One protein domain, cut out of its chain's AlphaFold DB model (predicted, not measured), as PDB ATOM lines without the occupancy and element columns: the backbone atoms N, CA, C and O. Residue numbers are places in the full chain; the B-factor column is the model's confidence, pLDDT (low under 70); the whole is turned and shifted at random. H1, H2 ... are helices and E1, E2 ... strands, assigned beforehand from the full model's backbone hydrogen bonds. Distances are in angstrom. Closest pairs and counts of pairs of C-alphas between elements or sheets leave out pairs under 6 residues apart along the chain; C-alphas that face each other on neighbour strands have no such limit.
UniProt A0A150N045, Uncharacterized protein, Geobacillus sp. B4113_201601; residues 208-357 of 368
ATOM      1  N   MET A 208      -2.989  15.180  92.657       89.62
ATOM      2  CA  MET A 208      -2.678  14.830  91.275       89.62
ATOM      3  C   MET A 208      -2.924  16.036  90.382       89.62
ATOM      4  O   MET A 208      -4.005  16.634  90.394       89.62
ATOM      5  N   LEU A 209      -1.884  16.395  89.639       92.81
ATOM      6  CA  LEU A 209      -1.839  17.592  88.821       92.81
ATOM      7  C   LEU A 209      -1.798  17.229  87.348       92.81
ATOM      8  O   LEU A 209      -1.227  16.213  86.958       92.81
ATOM      9  N   VAL A 210      -2.349  18.105  86.526       92.25
ATOM     10  CA  VAL A 210      -2.156  18.098  85.080       92.25
ATOM     11  C   VAL A 210      -1.498  19.406  84.695       92.25
ATOM     12  O   VAL A 210      -2.005  20.475  85.029       92.25
ATOM     13  N   LYS A 211      -0.373  19.305  83.996       93.50
ATOM     14  CA  LYS A 211       0.361  20.408  83.398       93.50
ATOM     15  C   LYS A 211       0.102  20.429  81.895       93.50
ATOM     16  O   LYS A 211       0.268  19.414  81.214       93.50
ATOM     17  N   PHE A 212      -0.275  21.590  81.378       90.19
ATOM     18  CA  PHE A 212      -0.493  21.804  79.947       90.19
ATOM     19  C   PHE A 212       0.719  22.448  79.270       90.19
ATOM     20  O   PHE A 212       1.677  22.871  79.926       90.19
ATOM     21  N   ALA A 213       0.685  22.525  77.937       87.12
ATOM     22  CA  ALA A 213       1.767  23.099  77.136       87.12
ATOM     23  C   ALA A 213       2.055  24.574  77.472       87.12
ATOM     24  O   ALA A 213       3.209  24.993  77.450       87.12
ATOM     25  N   ASN A 214       1.028  25.336  77.858       87.94
ATOM     26  CA  ASN A 214       1.151  26.728  78.301       87.94
ATOM     27  C   ASN A 214       1.752  26.888  79.717       87.94
ATOM     28  O   ASN A 214       1.867  28.007  80.209       87.94
ATOM     29  N   GLY A 215       2.121  25.786  80.377       90.06
ATOM     30  CA  GLY A 215       2.710  25.778  81.714       90.06
ATOM     31  C   GLY A 215       1.700  25.857  82.859       90.06
ATOM     32  O   GLY A 215       2.108  25.706  84.011       90.06
ATOM     33  N   GLU A 216       0.408  26.040  82.576       91.75
ATOM     34  CA  GLU A 216      -0.631  26.029  83.603       91.75
ATOM     35  C   GLU A 216      -0.794  24.635  84.211       91.75
ATOM     36  O   GLU A 216      -0.653  23.613  83.531       91.75
ATOM     37  N   ARG A 217      -1.097  24.608  85.512       93.62
ATOM     38  CA  ARG A 217      -1.200  23.385  86.313       93.62
ATOM     39  C   ARG A 217      -2.547  23.350  87.010       93.62
ATOM     40  O   ARG A 217      -2.912  24.313  87.675       93.62
ATOM     41  N   PHE A 218      -3.264  22.241  86.911       92.06
ATOM     42  CA  PHE A 218      -4.585  22.095  87.516       92.06
ATOM     43  C   PHE A 218      -4.665  20.827  88.354       92.06
ATOM     44  O   PHE A 218      -4.122  19.790  87.973       92.06
ATOM     45  N   ILE A 219      -5.367  20.900  89.481       90.62
ATOM     46  CA  ILE A 219      -5.685  19.737  90.311       90.62
ATOM     47  C   ILE A 219      -6.870  19.012  89.679       90.62
ATOM     48  O   ILE A 219      -7.932  19.598  89.511       90.62
ATOM     49  N   PHE A 220      -6.735  17.727  89.373       86.75
ATOM     50  CA  PHE A 220      -7.886  16.916  88.942       86.75
ATOM     51  C   PHE A 220      -8.313  15.886  89.994       86.75
ATOM     52  O   PHE A 220      -9.326  15.207  89.837       86.75
ATOM     53  N   ALA A 221      -7.542  15.770  91.076       79.94
ATOM     54  CA  ALA A 221      -7.895  14.998  92.253       79.94
ATOM     55  C   ALA A 221      -7.162  15.532  93.489       79.94
ATOM     56  O   ALA A 221      -5.946  15.753  93.462       79.94
ATOM     57  N   GLN A 222      -7.915  15.694  94.574       69.88
ATOM     58  CA  GLN A 222      -7.423  16.069  95.892       69.88
ATOM     59  C   GLN A 222      -8.000  15.080  96.905       69.88
ATOM     60  O   GLN A 222      -9.208  15.061  97.132       69.88
ATOM     61  N   ASP A 223      -7.151  14.235  97.485       60.75
ATOM     62  CA  ASP A 223      -7.578  13.297  98.525       60.75
ATOM     63  C   ASP A 223      -7.547  14.021  99.879       60.75
ATOM     64  O   ASP A 223      -6.527  14.041 100.562       60.75
ATOM     65  N   ASN A 224      -8.673  14.621 100.274       52.19
ATOM     66  CA  ASN A 224      -8.898  15.044 101.666       52.19
ATOM     67  C   ASN A 224      -9.785  14.054 102.443       52.19
ATOM     68  O   ASN A 224      -9.928  14.186 103.655       52.19
ATOM     69  N   VAL A 225     -10.375  13.060 101.771       44.66
ATOM     70  CA  VAL A 225     -11.294  12.100 102.387       44.66
ATOM     71  C   VAL A 225     -10.961  10.695 101.880       44.66
ATOM     72  O   VAL A 225     -11.149  10.382 100.713       44.66
ATOM     73  N   MET A 226     -10.474   9.863 102.801       41.22
ATOM     74  CA  MET A 226     -10.401   8.398 102.721       41.22
ATOM     75  C   MET A 226      -9.371   7.758 101.752       41.22
ATOM     76  O   MET A 226      -9.670   7.308 100.649       41.22
ATOM     77  N   VAL A 227      -8.151   7.644 102.300       44.16
ATOM     78  CA  VAL A 227      -7.208   6.497 102.307       44.16
ATOM     79  C   VAL A 227      -6.819   5.840 100.963       44.16
ATOM     80  O   VAL A 227      -7.561   5.071 100.381       44.16
ATOM     81  N   GLY A 228      -5.567   6.031 100.529       50.56
ATOM     82  CA  GLY A 228      -4.596   4.926 100.391       50.56
ATOM     83  C   GLY A 228      -4.693   3.881  99.265       50.56
ATOM     84  O   GLY A 228      -4.146   2.802  99.454       50.56
ATOM     85  N   PHE A 229      -5.306   4.134  98.104       55.62
ATOM     86  CA  PHE A 229      -5.426   3.072  97.073       55.62
ATOM     87  C   PHE A 229      -4.771   3.353  95.716       55.62
ATOM     88  O   PHE A 229      -4.954   2.580  94.782       55.62
ATOM     89  N   ASN A 230      -3.980   4.420  95.587       62.88
ATOM     90  CA  ASN A 230      -3.036   4.504  94.470       62.88
ATOM     91  C   ASN A 230      -1.767   3.767  94.898       62.88
ATOM     92  O   ASN A 230      -1.192   4.081  95.941       62.88
ATOM     93  N   GLN A 231      -1.363   2.760  94.134       68.19
ATOM     94  CA  GLN A 231      -0.291   1.852  94.531       68.19
ATOM     95  C   GLN A 231       0.854   1.932  93.530       68.19
ATOM     96  O   GLN A 231       0.639   2.053  92.325       68.19
ATOM     97  N   ILE A 232       2.080   1.866  94.046       62.44
ATOM     98  CA  ILE A 232       3.252   1.563  93.232       62.44
ATOM     99  C   ILE A 232       3.609   0.104  93.475       62.44
ATOM    100  O   ILE A 232       3.887  -0.279  94.614       62.44
ATOM    101  N   PHE A 233       3.627  -0.688  92.405       65.44
ATOM    102  CA  PHE A 233       4.191  -2.036  92.426       65.44
ATOM    103  C   PHE A 233       5.473  -2.039  91.609       65.44
ATOM    104  O   PHE A 233       5.435  -1.914  90.385       65.44
ATOM    105  N   GLY A 234       6.606  -2.180  92.300       78.06
ATOM    106  CA  GLY A 234       7.921  -2.001  91.692       78.06
ATOM    107  C   GLY A 234       8.154  -0.536  91.329       78.06
ATOM    108  O   GLY A 234       8.180   0.324  92.206       78.06
ATOM    109  N   ASP A 235       8.314  -0.270  90.043       79.94
ATOM    110  CA  ASP A 235       8.489   1.048  89.425       79.94
ATOM    111  C   ASP A 235       7.202   1.588  88.773       79.94
ATOM    112  O   ASP A 235       7.159   2.745  88.356       79.94
ATOM    113  N   LYS A 236       6.137   0.779  88.731       83.81
ATOM    114  CA  LYS A 236       4.888   1.099  88.031       83.81
ATOM    115  C   LYS A 236       3.838   1.703  88.948       83.81
ATOM    116  O   LYS A 236       3.627   1.209  90.058       83.81
ATOM    117  N   ILE A 237       3.113   2.704  88.451       85.62
ATOM    118  CA  ILE A 237       2.013   3.359  89.173       85.62
ATOM    119  C   ILE A 237       0.667   2.813  88.696       85.62
ATOM    120  O   ILE A 237       0.415   2.709  87.497       85.62
ATOM    121  N   TYR A 238      -0.223   2.528  89.643       85.94
ATOM    122  CA  TYR A 238      -1.591   2.082  89.402       85.94
ATOM    123  C   TYR A 238      -2.552   3.079  90.042       85.94
ATOM    124  O   TYR A 238      -2.453   3.394  91.230       85.94
ATOM    125  N   LEU A 239      -3.478   3.592  89.233       84.81
ATOM    126  CA  LEU A 239      -4.475   4.562  89.668       84.81
ATOM    127  C   LEU A 239      -5.837   3.908  89.837       84.81
ATOM    128  O   LEU A 239      -6.192   2.994  89.090       84.81
ATOM    129  N   LYS A 240      -6.652   4.458  90.745       81.50
ATOM    130  CA  LYS A 240      -8.086   4.137  90.785       81.50
ATOM    131  C   LYS A 240      -8.715   4.361  89.406       81.50
ATOM    132  O   LYS A 240      -8.417   5.346  88.723       81.50
ATOM    133  N   THR A 241      -9.675   3.507  89.057       80.19
ATOM    134  CA  THR A 241     -10.407   3.574  87.782       80.19
ATOM    135  C   THR A 241     -10.992   4.972  87.526       80.19
ATOM    136  O   THR A 241     -10.969   5.453  86.399       80.19
ATOM    137  N   GLN A 242     -11.451   5.679  88.567       81.12
ATOM    138  CA  GLN A 242     -11.946   7.059  88.463       81.12
ATOM    139  C   GLN A 242     -10.904   8.078  87.985       81.12
ATOM    140  O   GLN A 242     -11.223   8.941  87.178       81.12
ATOM    141  N   TYR A 243      -9.647   7.967  88.414       86.50
ATOM    142  CA  TYR A 243      -8.609   8.910  87.996       86.50
ATOM    143  C   TYR A 243      -8.185   8.658  86.550       86.50
ATOM    144  O   TYR A 243      -7.909   9.605  85.817       86.50
ATOM    145  N   LEU A 244      -8.220   7.398  86.105       85.62
ATOM    146  CA  LEU A 244      -8.007   7.054  84.698       85.62
ATOM    147  C   LEU A 244      -9.097   7.633  83.804       85.62
ATOM    148  O   LEU A 244      -8.783   8.063  82.699       85.62
ATOM    149  N   GLN A 245     -10.349   7.693  84.273       82.44
ATOM    150  CA  GLN A 245     -11.415   8.382  83.537       82.44
ATOM    151  C   GLN A 245     -11.065   9.842  83.322       82.44
ATOM    152  O   GLN A 245     -11.206  10.336  82.210       82.44
ATOM    153  N   THR A 246     -10.603  10.524  84.369       86.62
ATOM    154  CA  THR A 246     -10.258  11.940  84.273       86.62
ATOM    155  C   THR A 246      -9.076  12.153  83.335       86.62
ATOM    156  O   THR A 246      -9.163  12.993  82.445       86.62
ATOM    157  N   LEU A 247      -8.011  11.350  83.446       88.06
ATOM    158  CA  LEU A 247      -6.872  11.411  82.520       88.06
ATOM    159  C   LEU A 247      -7.285  11.128  81.076       88.06
ATOM    160  O   LEU A 247      -6.835  11.804  80.153       88.06
ATOM    161  N   TYR A 248      -8.168  10.154  80.880       85.56
ATOM    162  CA  TYR A 248      -8.705   9.830  79.571       85.56
ATOM    163  C   TYR A 248      -9.569  10.972  79.013       85.56
ATOM    164  O   TYR A 248      -9.390  11.370  77.865       85.56
ATOM    165  N   ALA A 249     -10.445  11.562  79.825       85.19
ATOM    166  CA  ALA A 249     -11.251  12.721  79.452       85.19
ATOM    167  C   ALA A 249     -10.372  13.920  79.068       85.19
ATOM    168  O   ALA A 249     -10.634  14.568  78.055       85.19
ATOM    169  N   ILE A 250      -9.287  14.161  79.814       87.12
ATOM    170  CA  ILE A 250      -8.282  15.175  79.482       87.12
ATOM    171  C   ILE A 250      -7.654  14.880  78.124       87.12
ATOM    172  O   ILE A 250      -7.689  15.734  77.242       87.12
ATOM    173  N   ALA A 251      -7.157  13.659  77.920       85.19
ATOM    174  CA  ALA A 251      -6.515  13.255  76.671       85.19
ATOM    175  C   ALA A 251      -7.436  13.387  75.445       85.19
ATOM    176  O   ALA A 251      -6.980  13.681  74.343       85.19
ATOM    177  N   MET A 252      -8.740  13.191  75.649       81.06
ATOM    178  CA  MET A 252      -9.774  13.336  74.625       81.06
ATOM    179  C   MET A 252     -10.302  14.768  74.490       81.06
ATOM    180  O   MET A 252     -11.234  14.993  73.717       81.06
ATOM    181  N   ASN A 253      -9.731  15.723  75.230       86.25
ATOM    182  CA  ASN A 253     -10.148  17.120  75.248       86.25
ATOM    183  C   ASN A 253     -11.638  17.287  75.630       86.25
ATOM    184  O   ASN A 253     -12.392  18.007  74.979       86.25
ATOM    185  N   ARG A 254     -12.069  16.549  76.664       86.00
ATOM    186  CA  ARG A 254     -13.440  16.496  77.208       86.00
ATOM    187  C   ARG A 254     -13.474  16.831  78.698       86.00
ATOM    188  O   ARG A 254     -13.863  16.010  79.533       86.00
ATOM    189  N   TYR A 255     -12.995  18.013  79.033       89.19
ATOM    190  CA  TYR A 255     -12.913  18.495  80.398       89.19
ATOM    191  C   TYR A 255     -13.125  20.002  80.430       89.19
ATOM    192  O   TYR A 255     -12.886  20.713  79.451       89.19
ATOM    193  N   SER A 256     -13.477  20.480  81.610       87.31
ATOM    194  CA  SER A 256     -13.546  21.886  81.959       87.31
ATOM    195  C   SER A 256     -12.524  22.190  83.048       87.31
ATOM    196  O   SER A 256     -12.138  21.323  83.839       87.31
ATOM    197  N   VAL A 257     -12.050  23.434  83.069       89.94
ATOM    198  CA  VAL A 257     -11.204  23.952  84.145       89.94
ATOM    199  C   VAL A 257     -11.959  25.006  84.943       89.94
ATOM    200  O   VAL A 257     -12.682  25.822  84.376       89.94
ATOM    201  N   SER A 258     -11.768  25.006  86.258       88.50
ATOM    202  CA  SER A 258     -12.232  26.057  87.161       88.50
ATOM    203  C   SER A 258     -11.016  26.757  87.749       88.50
ATOM    204  O   SER A 258     -10.221  26.129  88.445       88.50
ATOM    205  N   TYR A 259     -10.846  28.044  87.449       89.88
ATOM    206  CA  TYR A 259      -9.745  28.833  87.991       89.88
ATOM    207  C   TYR A 259     -10.024  29.215  89.442       89.88
ATOM    208  O   TYR A 259     -11.103  29.695  89.781       89.88
ATOM    209  N   SER A 260      -9.024  29.057  90.304       85.62
ATOM    210  CA  SER A 260      -9.139  29.416  91.718       85.62
ATOM    211  C   SER A 260      -7.787  29.860  92.259       85.62
ATOM    212  O   SER A 260      -6.754  29.362  91.816       85.62
ATOM    213  N   LYS A 261      -7.777  30.782  93.231       78.94
ATOM    214  CA  LYS A 261      -6.547  31.240  93.899       78.94
ATOM    215  C   LYS A 261      -5.994  30.139  94.811       78.94
ATOM    216  O   LYS A 261      -6.264  30.127  96.009       78.94
ATOM    217  N   LEU A 262      -5.257  29.202  94.227       83.81
ATOM    218  CA  LEU A 262      -4.578  28.111  94.924       83.81
ATOM    219  C   LEU A 262      -3.117  28.489  95.231       83.81
ATOM    220  O   LEU A 262      -2.632  29.499  94.711       83.81
ATOM    221  N   PRO A 263      -2.409  27.725  96.091       81.62
ATOM    222  CA  PRO A 263      -0.998  27.958  96.387       81.62
ATOM    223  C   PRO A 263      -0.143  28.146  95.126       81.62
ATOM    224  O   PRO A 263      -0.445  27.599  94.062       81.62
ATOM    225  N   SER A 264       0.922  28.944  95.260       75.62
ATOM    226  CA  SER A 264       1.671  29.521  94.140       75.62
ATOM    227  C   SER A 264       2.078  28.473  93.099       75.62
ATOM    228  O   SER A 264       2.947  27.637  93.351       75.62
ATOM    229  N   GLY A 265       1.449  28.545  91.923       85.94
ATOM    230  CA  GLY A 265       1.754  27.703  90.767       85.94
ATOM    231  C   GLY A 265       0.653  26.726  90.354       85.94
ATOM    232  O   GLY A 265       0.867  26.006  89.384       85.94
ATOM    233  N   ILE A 266      -0.494  26.683  91.042       91.56
ATOM    234  CA  ILE A 266      -1.676  25.921  90.610       91.56
ATOM    235  C   ILE A 266      -2.754  26.900  90.129       91.56
ATOM    236  O   ILE A 266      -3.191  27.770  90.878       91.56
ATOM    237  N   SER A 267      -3.183  26.747  88.881       91.75
ATOM    238  CA  SER A 267      -4.157  27.612  88.209       91.75
ATOM    239  C   SER A 267      -5.603  27.336  88.636       91.75
ATOM    240  O   SER A 267      -6.443  28.235  88.581       91.75
ATOM    241  N   GLY A 268      -5.919  26.112  89.068       91.69
ATOM    242  CA  GLY A 268      -7.287  25.739  89.414       91.69
ATOM    243  C   GLY A 268      -7.538  24.236  89.506       91.69
ATOM    244  O   GLY A 268      -6.616  23.459  89.765       91.69
ATOM    245  N   TYR A 269      -8.781  23.838  89.240       91.44
ATOM    246  CA  TYR A 269      -9.238  22.450  89.198       91.44
ATOM    247  C   TYR A 269      -9.647  22.022  87.785       91.44
ATOM    248  O   TYR A 269     -10.115  22.847  87.005       91.44
ATOM    249  N   ILE A 270      -9.507  20.736  87.464       89.88
ATOM    250  CA  ILE A 270     -10.086  20.101  86.272       89.88
ATOM    251  C   ILE A 270     -11.289  19.260  86.685       89.88
ATOM    252  O   ILE A 270     -11.205  18.474  87.630       89.88
ATOM    253  N   GLN A 271     -12.364  19.355  85.907       88.19
ATOM    254  CA  GLN A 271     -13.525  18.483  85.998       88.19
ATOM    255  C   GLN A 271     -13.779  17.810  84.637       88.19
ATOM    256  O   GLN A 271     -13.826  18.495  83.618       88.19
ATOM    257  N   PRO A 272     -13.913  16.473  84.566       85.56
ATOM    258  CA  PRO A 272     -14.273  15.802  83.318       85.56
ATOM    259  C   PRO A 272     -15.729  16.120  82.938       85.56
ATOM    260  O   PRO A 272     -16.608  16.104  83.797       85.56
ATOM    261  N   ASP A 273     -16.003  16.362  81.652       79.31
ATOM    262  CA  ASP A 273     -17.314  16.879  81.217       79.31
ATOM    263  C   ASP A 273     -18.445  15.831  81.241       79.31
ATOM    264  O   ASP A 273     -19.615  16.200  81.224       79.31
ATOM    265  N   ILE A 274     -18.140  14.524  81.257       63.09
ATOM    266  CA  ILE A 274     -19.136  13.432  81.289       63.09
ATOM    267  C   ILE A 274     -18.562  12.218  82.046       63.09
ATOM    268  O   ILE A 274     -17.372  11.931  81.890       63.09
ATOM    269  N   PRO A 275     -19.376  11.423  82.776       56.44
ATOM    270  CA  PRO A 275     -18.992  10.063  83.158       56.44
ATOM    271  C   PRO A 275     -18.751   9.212  81.897       56.44
ATOM    272  O   PRO A 275     -19.684   8.783  81.221       56.44
ATOM    273  N   MET A 276     -17.483   8.990  81.542       56.00
ATOM    274  CA  MET A 276     -17.108   8.306  80.293       56.00
ATOM    275  C   MET A 276     -17.241   6.779  80.350       56.00
ATOM    276  O   MET A 276     -16.955   6.110  79.358       56.00
ATOM    277  N   PHE A 277     -17.711   6.218  81.466       57.88
ATOM    278  CA  PHE A 277     -18.074   4.809  81.534       57.88
ATOM    279  C   PHE A 277     -19.555   4.586  81.276       57.88
ATOM    280  O   PHE A 277     -20.407   5.058  82.023       57.88
ATOM    281  N   SER A 278     -19.856   3.720  80.312       54.47
ATOM    282  CA  SER A 278     -20.973   2.806  80.510       54.47
ATOM    283  C   SER A 278     -20.455   1.633  81.336       54.47
ATOM    284  O   SER A 278     -19.689   0.809  80.830       54.47
ATOM    285  N   THR A 279     -20.856   1.540  82.602       56.84
ATOM    286  CA  THR A 279     -20.783   0.261  83.315       56.84
ATOM    287  C   THR A 279     -21.761  -0.667  82.608       56.84
ATOM    288  O   THR A 279     -22.970  -0.578  82.816       56.84
ATOM    289  N   GLU A 280     -21.268  -1.487  81.681       53.19
ATOM    290  CA  GLU A 280     -22.160  -2.287  80.838       53.19
ATOM    291  C   GLU A 280     -22.795  -3.430  81.624       53.19
ATOM    292  O   GLU A 280     -23.939  -3.801  81.356       53.19
ATOM    293  N   LYS A 281     -22.054  -4.013  82.575       56.44
ATOM    294  CA  LYS A 281     -22.498  -5.177  83.340       56.44
ATOM    295  C   LYS A 281     -21.935  -5.156  84.754       56.44
ATOM    296  O   LYS A 281     -20.745  -4.926  84.957       56.44
ATOM    297  N   VAL A 282     -22.825  -5.441  85.697       55.22
ATOM    298  CA  VAL A 282     -22.506  -5.774  87.080       55.22
ATOM    299  C   VAL A 282     -22.811  -7.258  87.239       55.22
ATOM    300  O   VAL A 282     -23.958  -7.665  87.037       55.22
ATOM    301  N   TYR A 283     -21.802  -8.069  87.540       55.78
ATOM    302  CA  TYR A 283     -22.019  -9.468  87.904       55.78
ATOM    303  C   TYR A 283     -22.096  -9.565  89.426       55.78
ATOM    304  O   TYR A 283     -21.227  -9.042  90.122       55.78
ATOM    305  N   ILE A 284     -23.150 -10.212  89.917       49.41
ATOM    306  CA  ILE A 284     -23.368 -10.494  91.337       49.41
ATOM    307  C   ILE A 284     -23.167 -11.996  91.513       49.41
ATOM    308  O   ILE A 284     -23.841 -12.783  90.842       49.41
ATOM    309  N   ASP A 285     -22.233 -12.389  92.374       49.09
ATOM    310  CA  ASP A 285     -22.079 -13.789  92.760       49.09
ATOM    311  C   ASP A 285     -23.104 -14.136  93.846       49.09
ATOM    312  O   ASP A 285     -22.882 -13.930  95.029       49.09
ATOM    313  N   TYR A 286     -24.270 -14.644  93.456       44.09
ATOM    314  CA  TYR A 286     -25.359 -14.922  94.399       44.09
ATOM    315  C   TYR A 286     -25.078 -16.069  95.391       44.09
ATOM    316  O   TYR A 286     -25.910 -16.310  96.266       44.09
ATOM    317  N   ASN A 287     -23.947 -16.774  95.274       41.03
ATOM    318  CA  ASN A 287     -23.579 -17.872  96.174       41.03
ATOM    319  C   ASN A 287     -22.737 -17.429  97.382       41.03
ATOM    320  O   ASN A 287     -22.506 -18.238  98.280       41.03
ATOM    321  N   ASP A 288     -22.297 -16.173  97.419       47.22
ATOM    322  CA  ASP A 288     -21.602 -15.589  98.563       47.22
ATOM    323  C   ASP A 288     -22.484 -14.485  99.167       47.22
ATOM    324  O   ASP A 288     -22.823 -13.497  98.514       47.22
ATOM    325  N   ILE A 289     -22.914 -14.656 100.420       39.09
ATOM    326  CA  ILE A 289     -23.742 -13.655 101.117       39.09
ATOM    327  C   ILE A 289     -22.938 -12.379 101.428       39.09
ATOM    328  O   ILE A 289     -23.531 -11.328 101.664       39.09
ATOM    329  N   ASN A 290     -21.605 -12.457 101.327       51.44
ATOM    330  CA  ASN A 290     -20.669 -11.333 101.356       51.44
ATOM    331  C   ASN A 290     -20.237 -10.897  99.940       51.44
ATOM    332  O   ASN A 290     -19.217 -10.225  99.796       51.44
ATOM    333  N   SER A 291     -20.965 -11.311  98.893       47.69
ATOM    334  CA  SER A 291     -20.484 -11.265  97.510       47.69
ATOM    335  C   SER A 291     -19.985  -9.906  97.052       47.69
ATOM    336  O   SER A 291     -20.679  -8.886  97.040       47.69
ATOM    337  N   ASP A 292     -18.757  -9.954  96.561       55.28
ATOM    338  CA  ASP A 292     -18.155  -8.898  95.785       55.28
ATOM    339  C   ASP A 292     -18.850  -8.755  94.425       55.28
ATOM    340  O   ASP A 292     -19.140  -9.726  93.719       55.28
ATOM    341  N   TYR A 293     -19.072  -7.512  94.025       58.41
ATOM    342  CA  TYR A 293     -19.597  -7.153  92.718       58.41
ATOM    343  C   TYR A 293     -18.450  -7.090  91.710       58.41
ATOM    344  O   TYR A 293     -17.411  -6.496  91.995       58.41
ATOM    345  N   TYR A 294     -18.642  -7.618  90.502       62.78
ATOM    346  CA  TYR A 294     -17.703  -7.378  89.403       62.78
ATOM    347  C   TYR A 294     -18.255  -6.310  88.465       62.78
ATOM    348  O   TYR A 294     -19.329  -6.489  87.886       62.78
ATOM    349  N   TYR A 295     -17.507  -5.224  88.285       64.75
ATOM    350  CA  TYR A 295     -17.816  -4.159  87.339       64.75
ATOM    351  C   TYR A 295     -16.959  -4.331  86.101       64.75
ATOM    352  O   TYR A 295     -15.738  -4.462  86.179       64.75
ATOM    353  N   VAL A 296     -17.607  -4.293  84.944       65.44
ATOM    354  CA  VAL A 296     -16.913  -4.182  83.665       65.44
ATOM    355  C   VAL A 296     -16.981  -2.731  83.224       65.44
ATOM    356  O   VAL A 296     -18.040  -2.233  82.830       65.44
ATOM    357  N   HIS A 297     -15.846  -2.053  83.301       70.69
ATOM    358  CA  HIS A 297     -15.672  -0.710  82.778       70.69
ATOM    359  C   HIS A 297     -15.040  -0.789  81.391       70.69
ATOM    360  O   HIS A 297     -14.042  -1.477  81.197       70.69
ATOM    361  N   LYS A 298     -15.590  -0.059  80.422       72.31
ATOM    362  CA  LYS A 298     -15.018   0.036  79.076       72.31
ATOM    363  C   LYS A 298     -14.571   1.462  78.792       72.31
ATOM    364  O   LYS A 298     -15.397   2.371  78.771       72.31
ATOM    365  N   LEU A 299     -13.273   1.655  78.572       67.56
ATOM    366  CA  LEU A 299     -12.701   2.877  78.011       67.56
ATOM    367  C   LEU A 299     -12.522   2.667  76.509       67.56
ATOM    368  O   LEU A 299     -11.671   1.894  76.083       67.56
ATOM    369  N   PHE A 300     -13.310   3.357  75.695       69.19
ATOM    370  CA  PHE A 300     -13.173   3.304  74.242       69.19
ATOM    371  C   PHE A 300     -12.582   4.607  73.722       69.19
ATOM    372  O   PHE A 300     -13.209   5.654  73.898       69.19
ATOM    373  N   ASN A 301     -11.424   4.526  73.058       62.66
ATOM    374  CA  ASN A 301     -10.812   5.609  72.299       62.66
ATOM    375  C   ASN A 301     -11.298   5.616  70.843       62.66
ATOM    376  O   ASN A 301     -10.762   4.869  70.019       62.66
ATOM    377  N   PRO A 302     -12.272   6.480  70.489       51.56
ATOM    378  CA  PRO A 302     -12.799   6.545  69.133       51.56
ATOM    379  C   PRO A 302     -11.783   7.064  68.115       51.56
ATOM    380  O   PRO A 302     -11.908   6.722  66.942       51.56
ATOM    381  N   LEU A 303     -10.789   7.862  68.531       46.25
ATOM    382  CA  LEU A 303      -9.794   8.431  67.613       46.25
ATOM    383  C   LEU A 303      -8.877   7.347  67.043       46.25
ATOM    384  O   LEU A 303      -8.518   7.399  65.870       46.25
ATOM    385  N   TYR A 304      -8.548   6.341  67.855       56.66
ATOM    386  CA  TYR A 304      -7.652   5.250  67.464       56.66
ATOM    387  C   TYR A 304      -8.356   3.899  67.303       56.66
ATOM    388  O   TYR A 304      -7.708   2.911  66.961       56.66
ATOM    389  N   GLY A 305      -9.668   3.831  67.554       65.44
ATOM    390  CA  GLY A 305     -10.432   2.583  67.536       65.44
ATOM    391  C   GLY A 305      -9.947   1.560  68.568       65.44
ATOM    392  O   GLY A 305     -10.110   0.362  68.352       65.44
ATOM    393  N   LYS A 306      -9.323   2.025  69.657       70.38
ATOM    394  CA  LYS A 306      -8.775   1.173  70.716       70.38
ATOM    395  C   LYS A 306      -9.747   1.096  71.887       70.38
ATOM    396  O   LYS A 306     -10.395   2.083  72.223       70.38
ATOM    397  N   GLU A 307      -9.839  -0.069  72.508       74.88
ATOM    398  CA  GLU A 307     -10.706  -0.322  73.655       74.88
ATOM    399  C   GLU A 307      -9.875  -0.897  74.804       74.88
ATOM    400  O   GLU A 307      -9.013  -1.749  74.594       74.88
ATOM    401  N   LEU A 308     -10.138  -0.413  76.012       73.31
ATOM    402  CA  LEU A 308      -9.590  -0.918  77.256       73.31
ATOM    403  C   LEU A 308     -10.755  -1.368  78.136       73.31
ATOM    404  O   LEU A 308     -11.567  -0.560  78.586       73.31
ATOM    405  N   ILE A 309     -10.823  -2.674  78.372       74.12
ATOM    406  CA  ILE A 309     -11.803  -3.295  79.259       74.12
ATOM    407  C   ILE A 309     -11.132  -3.508  80.614       74.12
ATOM    408  O   ILE A 309     -10.136  -4.230  80.730       74.12
ATOM    409  N   ILE A 310     -11.670  -2.851  81.634       72.06
ATOM    410  CA  ILE A 310     -11.222  -2.937  83.018       72.06
ATOM    411  C   ILE A 310     -12.293  -3.704  83.787       72.06
ATOM    412  O   ILE A 310     -13.380  -3.191  84.053       72.06
ATOM    413  N   ASN A 311     -11.974  -4.943  84.139       68.12
ATOM    414  CA  ASN A 311     -12.790  -5.740  85.040       68.12
ATOM    415  C   ASN A 311     -12.317  -5.471  86.460       68.12
ATOM    416  O   ASN A 311     -11.132  -5.616  86.759       68.12
ATOM    417  N   THR A 312     -13.226  -5.070  87.330       66.50
ATOM    418  CA  THR A 312     -12.883  -4.686  88.692       66.50
ATOM    419  C   THR A 312     -13.790  -5.402  89.669       66.50
ATOM    420  O   THR A 312     -14.979  -5.583  89.428       66.50
ATOM    421  N   LYS A 313     -13.204  -5.844  90.775       62.22
ATOM    422  CA  LYS A 313     -13.923  -6.435  91.897       62.22
ATOM    423  C   LYS A 313     -14.172  -5.324  92.914       62.22
ATOM    424  O   LYS A 313     -13.226  -4.628  93.281       62.22
ATOM    425  N   GLY A 314     -15.421  -5.122  93.308       61.84
ATOM    426  CA  GLY A 314     -15.832  -4.110  94.268       61.84
ATOM    427  C   GLY A 314     -16.554  -4.739  95.451       61.84
ATOM    428  O   GLY A 314     -17.474  -5.533  95.266       61.84
ATOM    429  N   THR A 315     -16.160  -4.353  96.657       56.94
ATOM    430  CA  THR A 315     -16.845  -4.711  97.902       56.94
ATOM    431  C   THR A 315     -18.056  -3.803  98.102       56.94
ATOM    432  O   THR A 315     -17.973  -2.591  97.874       56.94
ATOM    433  N   ARG A 316     -19.187  -4.357  98.548       55.12
ATOM    434  CA  ARG A 316     -20.331  -3.540  98.974       55.12
ATOM    435  C   ARG A 316     -19.984  -2.866 100.297       55.12
ATOM    436  O   ARG A 316     -19.748  -3.557 101.279       55.12
ATOM    437  N   PHE A 317     -19.987  -1.539 100.341       54.16
ATOM    438  CA  PHE A 317     -20.001  -0.823 101.614       54.16
ATOM    439  C   PHE A 317     -21.457  -0.667 102.056       54.16
ATOM    440  O   PHE A 317     -22.299  -0.233 101.270       54.16
ATOM    441  N   GLU A 318     -21.772  -1.049 103.295       45.47
ATOM    442  CA  GLU A 318     -23.153  -1.071 103.809       45.47
ATOM    443  C   GLU A 318     -23.825   0.313 103.803       45.47
ATOM    444  O   GLU A 318     -25.054   0.394 103.812       45.47
ATOM    445  N   HIS A 319     -23.048   1.402 103.731       46.56
ATOM    446  CA  HIS A 319     -23.552   2.774 103.857       46.56
ATOM    447  C   HIS A 319     -23.121   3.755 102.755       46.56
ATOM    448  O   HIS A 319     -23.519   4.916 102.813       46.56
ATOM    449  N   GLU A 320     -22.394   3.332 101.713       45.19
ATOM    450  CA  GLU A 320     -21.962   4.250 100.649       45.19
ATOM    451  C   GLU A 320     -22.179   3.685  99.241       45.19
ATOM    452  O   GLU A 320     -21.805   2.560  98.918       45.19
ATOM    453  N   SER A 321     -22.750   4.515  98.363       51.28
ATOM    454  CA  SER A 321     -23.001   4.237  96.939       51.28
ATOM    455  C   SER A 321     -21.727   4.112  96.090       51.28
ATOM    456  O   SER A 321     -21.814   3.975  94.867       51.28
ATOM    457  N   TYR A 322     -20.545   4.217  96.698       52.59
ATOM    458  CA  TYR A 322     -19.271   4.241  95.996       52.59
ATOM    459  C   TYR A 322     -18.657   2.859  95.974       52.59
ATOM    460  O   TYR A 322     -18.126   2.356  96.961       52.59
ATOM    461  N   VAL A 323     -18.700   2.251  94.797       55.59
ATOM    462  CA  VAL A 323     -18.017   0.991  94.587       55.59
ATOM    463  C   VAL A 323     -16.604   1.297  94.131       55.59
ATOM    464  O   VAL A 323     -16.384   1.822  93.037       55.59
ATOM    465  N   MET A 324     -15.644   1.003  95.000       57.84
ATOM    466  CA  MET A 324     -14.232   1.163  94.684       57.84
ATOM    467  C   MET A 324     -13.769   0.029  93.777       57.84
ATOM    468  O   MET A 324     -14.021  -1.144  94.042       57.84
ATOM    469  N   THR A 325     -13.104   0.394  92.685       65.88
ATOM    470  CA  THR A 325     -12.765  -0.521  91.599       65.88
ATOM    471  C   THR A 325     -11.286  -0.415  91.239       65.88
ATOM    472  O   THR A 325     -10.784   0.662  90.900       65.88
ATOM    473  N   TRP A 326     -10.585  -1.547  91.327       67.88
ATOM    474  CA  TRP A 326      -9.146  -1.664  91.082       67.88
ATOM    475  C   TRP A 326      -8.827  -1.819  89.601       67.88
ATOM    476  O   TRP A 326      -9.286  -2.764  88.970       67.88
ATOM    477  N   ASN A 327      -7.992  -0.936  89.061       76.38
ATOM    478  CA  ASN A 327      -7.477  -1.076  87.707       76.38
ATOM    479  C   ASN A 327      -6.218  -1.973  87.700       76.38
ATOM    480  O   ASN A 327      -5.249  -1.629  88.379       76.38
ATOM    481  N   PRO A 328      -6.184  -3.075  86.926       76.88
ATOM    482  CA  PRO A 328      -5.026  -3.966  86.878       76.88
ATOM    483  C   PRO A 328      -3.895  -3.459  85.967       76.88
ATOM    484  O   PRO A 328      -2.843  -4.087  85.907       76.88
ATOM    485  N   TYR A 329      -4.098  -2.361  85.237       80.88
ATOM    486  CA  TYR A 329      -3.120  -1.823  84.289       80.88
ATOM    487  C   TYR A 329      -2.281  -0.710  84.929       80.88
ATOM    488  O   TYR A 329      -2.821   0.145  85.629       80.88
ATOM    489  N   SER A 330      -0.975  -0.670  84.670       87.44
ATOM    490  CA  SER A 330      -0.179   0.509  85.045       87.44
ATOM    491  C   SER A 330      -0.584   1.732  84.213       87.44
ATOM    492  O   SER A 330      -1.246   1.596  83.179       87.44
ATOM    493  N   ILE A 331      -0.208   2.937  84.646       87.19
ATOM    494  CA  ILE A 331      -0.452   4.171  83.877       87.19
ATOM    495  C   ILE A 331       0.114   4.043  82.457       87.19
ATOM    496  O   ILE A 331      -0.550   4.410  81.487       87.19
ATOM    497  N   GLU A 332       1.309   3.480  82.330       87.88
ATOM    498  CA  GLU A 332       2.009   3.272  81.067       87.88
ATOM    499  C   GLU A 332       1.259   2.292  80.165       87.88
ATOM    500  O   GLU A 332       1.070   2.578  78.980       87.88
ATOM    501  N   ASP A 333       0.760   1.187  80.730       85.69
ATOM    502  CA  ASP A 333      -0.070   0.233  79.987       85.69
ATOM    503  C   ASP A 333      -1.343   0.925  79.478       85.69
ATOM    504  O   ASP A 333      -1.708   0.778  78.312       85.69
ATOM    505  N   VAL A 334      -2.003   1.732  80.318       83.44
ATOM    506  CA  VAL A 334      -3.203   2.486  79.919       83.44
ATOM    507  C   VAL A 334      -2.880   3.465  78.791       83.44
ATOM    508  O   VAL A 334      -3.614   3.513  77.800       83.44
ATOM    509  N   PHE A 335      -1.783   4.217  78.896       86.19
ATOM    510  CA  PHE A 335      -1.361   5.163  77.862       86.19
ATOM    511  C   PHE A 335      -1.051   4.447  76.547       86.19
ATOM    512  O   PHE A 335      -1.537   4.862  75.494       86.19
ATOM    513  N   GLN A 336      -0.344   3.319  76.589       83.19
ATOM    514  CA  GLN A 336      -0.039   2.522  75.404       83.19
ATOM    515  C   GLN A 336      -1.304   1.919  74.765       83.19
ATOM    516  O   GLN A 336      -1.512   2.037  73.545       83.19
ATOM    517  N   ILE A 337      -2.167   1.297  75.577       75.25
ATOM    518  CA  ILE A 337      -3.409   0.657  75.124       75.25
ATOM    519  C   ILE A 337      -4.346   1.691  74.521       75.25
ATOM    520  O   ILE A 337      -4.930   1.429  73.478       75.25
ATOM    521  N   LEU A 338      -4.477   2.875  75.114       74.56
ATOM    522  CA  LEU A 338      -5.377   3.909  74.604       74.56
ATOM    523  C   LEU A 338      -4.716   4.832  73.571       74.56
ATOM    524  O   LEU A 338      -5.420   5.623  72.946       74.56
ATOM    525  N   GLY A 339      -3.403   4.712  73.346       78.56
ATOM    526  CA  GLY A 339      -2.650   5.596  72.452       78.56
ATOM    527  C   GLY A 339      -2.596   7.040  72.954       78.56
ATOM    528  O   GLY A 339      -2.717   7.965  72.155       78.56
ATOM    529  N   LEU A 340      -2.494   7.237  74.270       81.94
ATOM    530  CA  LEU A 340      -2.409   8.564  74.873       81.94
ATOM    531  C   LEU A 340      -0.956   9.031  74.865       81.94
ATOM    532  O   LEU A 340      -0.069   8.347  75.369       81.94
ATOM    533  N   GLU A 341      -0.720  10.218  74.319       85.75
ATOM    534  CA  GLU A 341       0.580  10.875  74.379       85.75
ATOM    535  C   GLU A 341       0.649  11.751  75.632       85.75
ATOM    536  O   GLU A 341       0.346  12.945  75.601       85.75
ATOM    537  N   ALA A 342       1.010  11.131  76.751       87.81
ATOM    538  CA  ALA A 342       1.178  11.803  78.027       87.81
ATOM    539  C   ALA A 342       2.451  11.320  78.722       87.81
ATOM    540  O   ALA A 342       2.866  10.170  78.574       87.81
ATOM    541  N   GLN A 343       3.061  12.212  79.489       92.00
ATOM    542  CA  GLN A 343       4.170  11.903  80.389       92.00
ATOM    543  C   GLN A 343       3.708  12.116  81.825       92.00
ATOM    544  O   GLN A 343       2.723  12.816  82.062       92.00
ATOM    545  N   TYR A 344       4.410  11.541  82.794       94.31
ATOM    546  CA  TYR A 344       4.159  11.859  84.191       94.31
ATOM    547  C   TYR A 344       5.448  11.878  85.006       94.31
ATOM    548  O   TYR A 344       6.442  11.243  84.655       94.31
ATOM    549  N   THR A 345       5.415  12.608  86.115       93.56
ATOM    550  CA  THR A 345       6.490  12.660  87.109       93.56
ATOM    551  C   THR A 345       5.902  12.507  88.501       93.56
ATOM    552  O   THR A 345       4.825  13.038  88.775       93.56
ATOM    553  N   TYR A 346       6.621  11.826  89.391       90.69
ATOM    554  CA  TYR A 346       6.234  11.698  90.791       90.69
ATOM    555  C   TYR A 346       7.260  12.366  91.713       90.69
ATOM    556  O   TYR A 346       8.377  11.875  91.876       90.69
ATOM    557  N   ASP A 347       6.866  13.471  92.350       89.62
ATOM    558  CA  ASP A 347       7.625  14.084  93.440       89.62
ATOM    559  C   ASP A 347       7.268  13.383  94.755       89.62
ATOM    560  O   ASP A 347       6.231  13.644  95.374       89.62
ATOM    561  N   LYS A 348       8.156  12.491  95.200       85.75
ATOM    562  CA  LYS A 348       7.987  11.725  96.440       85.75
ATOM    563  C   LYS A 348       7.995  12.598  97.697       85.75
ATOM    564  O   LYS A 348       7.323  12.256  98.670       85.75
ATOM    565  N   LYS A 349       8.736  13.713  97.696       87.75
ATOM    566  CA  LYS A 349       8.861  14.608  98.859       87.75
ATOM    567  C   LYS A 349       7.577  15.404  99.056       87.75
ATOM    568  O   LYS A 349       7.081  15.489 100.175       87.75
ATOM    569  N   GLN A 350       7.036  15.949  97.967       87.75
ATOM    570  CA  GLN A 350       5.790  16.721  97.986       87.75
ATOM    571  C   GLN A 350       4.540  15.846  97.871       87.75
ATOM    572  O   GLN A 350       3.428  16.330  98.078       87.75
ATOM    573  N   LYS A 351       4.715  14.557  97.551       87.81
ATOM    574  CA  LYS A 351       3.631  13.611  97.284       87.81
ATOM    575  C   LYS A 351       2.732  14.096  96.142       87.81
ATOM    576  O   LYS A 351       1.507  14.052  96.245       87.81
ATOM    577  N   ILE A 352       3.345  14.571  95.058       87.94
ATOM    578  CA  ILE A 352       2.646  15.105  93.884       87.94
ATOM    579  C   ILE A 352       2.906  14.197  92.688       87.94
ATOM    580  O   ILE A 352       4.056  13.981  92.313       87.94
ATOM    581  N   LEU A 353       1.833  13.698  92.075       91.06
ATOM    582  CA  LEU A 353       1.884  13.046  90.768       91.06
ATOM    583  C   LEU A 353       1.398  14.039  89.718       91.06
ATOM    584  O   LEU A 353       0.251  14.479  89.760       91.06
ATOM    585  N   GLU A 354       2.276  14.417  88.800       93.38
ATOM    586  CA  GLU A 354       1.984  15.397  87.758       93.38
ATOM    587  C   GLU A 354       1.992  14.728  86.390       93.38
ATOM    588  O   GLU A 354       2.955  14.052  86.041       93.38
ATOM    589  N   PHE A 355       0.929  14.943  85.620       94.38
ATOM    590  CA  PHE A 355       0.781  14.482  84.246       94.38
ATOM    591  C   PHE A 355       0.995  15.638  83.283       94.38
ATOM    592  O   PHE A 355       0.443  16.716  83.479       94.38
ATOM    593  N   TYR A 356       1.749  15.410  82.218       93.94
ATOM    594  CA  TYR A 356       2.012  16.394  81.182       93.94
ATOM    595  C   TYR A 356       1.427  15.937  79.847       93.94
ATOM    596  O   TYR A 356       1.769  14.864  79.345       93.94
ATOM    597  N   PHE A 357       0.565  16.777  79.271       87.38
ATOM    598  CA  PHE A 357      -0.050  16.555  77.963       87.38
ATOM    599  C   PHE A 357       0.473  17.605  76.966       87.38
ATOM    600  O   PHE A 357      -0.093  18.697  76.876       87.38
TER     601      PHE A 357
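AT A GLANCE: This is residues 208 to 357 of the 368 residues of an uncharacterized protein of Geobacillus sp. B4113_201601 (UniProt A0A150N045). A short helix, H1, sits in the middle between two sheets: it packs on one face of a strongly twisted sheet of six strands, and on its other side lies a sheet of three strands with the long hairpin of E8 and E9. A second helix, H2, packs on that hairpin near the link from E8 to E9, and a small hairpin, E3 and E4, packs on H2 through E4. The printed part has 150 residues with two named helices and eleven named strands, in the order E1 E2 E3 E4 H1 E5 E6 E7 E8 E9 H2 E10 E11, and its class is mixed, helices and strands. The larger sheet, E5 E6 E2 E1 E11 E10, is mixed, and E7 E8 E9 is antiparallel; the whole is compact, with a radius of gyration of the C-alphas of 16.4 A and spans of 53 by 36 by 32 A.

HOW THE PARTS SIT: Start at E1, residues 208 to 212, a hairpin with E2, residues 217 to 222; look for N 210 and O 218, 2.8 A apart. E3, residues 231 to 233, and E4, residues 236 to 238, form a hairpin, with N 238 and O 231 at 2.9 A. H1, residues 241 to 251, is on the six-stranded sheet at a height of 7.8 A, making two layers, a helix on one face of a sheet; its closest C-alphas to E2 are Thr 246 and Phe 220, 7.2 A. E5, residues 255 to 259, and E6, residues 268 to 272, form a hairpin, with N 258 and O 269 at 2.8 A; E6 is parallel to E2, with N 270 and O 219 at 2.8 A. E7, residues 279 to 284, E8, residues 293 to 301, and E9, residues 306 to 314, form a meander, each strand the antiparallel neighbour of the one before: N 283 and O 294 are 3.0 A apart, N 297 and O 310 2.8 A. H1 is on this sheet too, over E8, at a height of 10.2 A. H2, residues 331 to 338, stands up from it; the closest C-alphas of H2 and E9 are Leu 338 and Lys 306, 5.8 A, and those of H2 and E4 are Ile 331 and Ile 237, 5.9 A. E10, residues 343 to 347, and E11, residues 352 to 357, form a hairpin, with N 345 and O 354 at 2.9 A; E11 is parallel to E1, with N 211 and O 355 at 2.8 A. In H1 and H2 every O i to N i+4 pair is within hydrogen-bond range.

IN THESE COORDINATES: Find C-alpha 208 at (-2.678, 14.830, 91.275), where E1 begins. H1 starts at C-alpha 241, (-10.407, 3.574, 87.782), and is 15.2 A long; E8 is 25.6 A, E9 25.1 A and E11 16.2 A, ending at C-alpha 357, (-0.050, 16.555, 77.963).

THE WHOLE: The C-alphas farthest apart are those of Asn 214 and Asn 287, 54.0 A. The printed part has no cut, and the link from E9 to H2, 16 residues, is long. Mean pLDDT of the printed part is 74.0; look for values under 70 at residues 222 to 233, 274 to 296, 299 to 305 and 311 to 326.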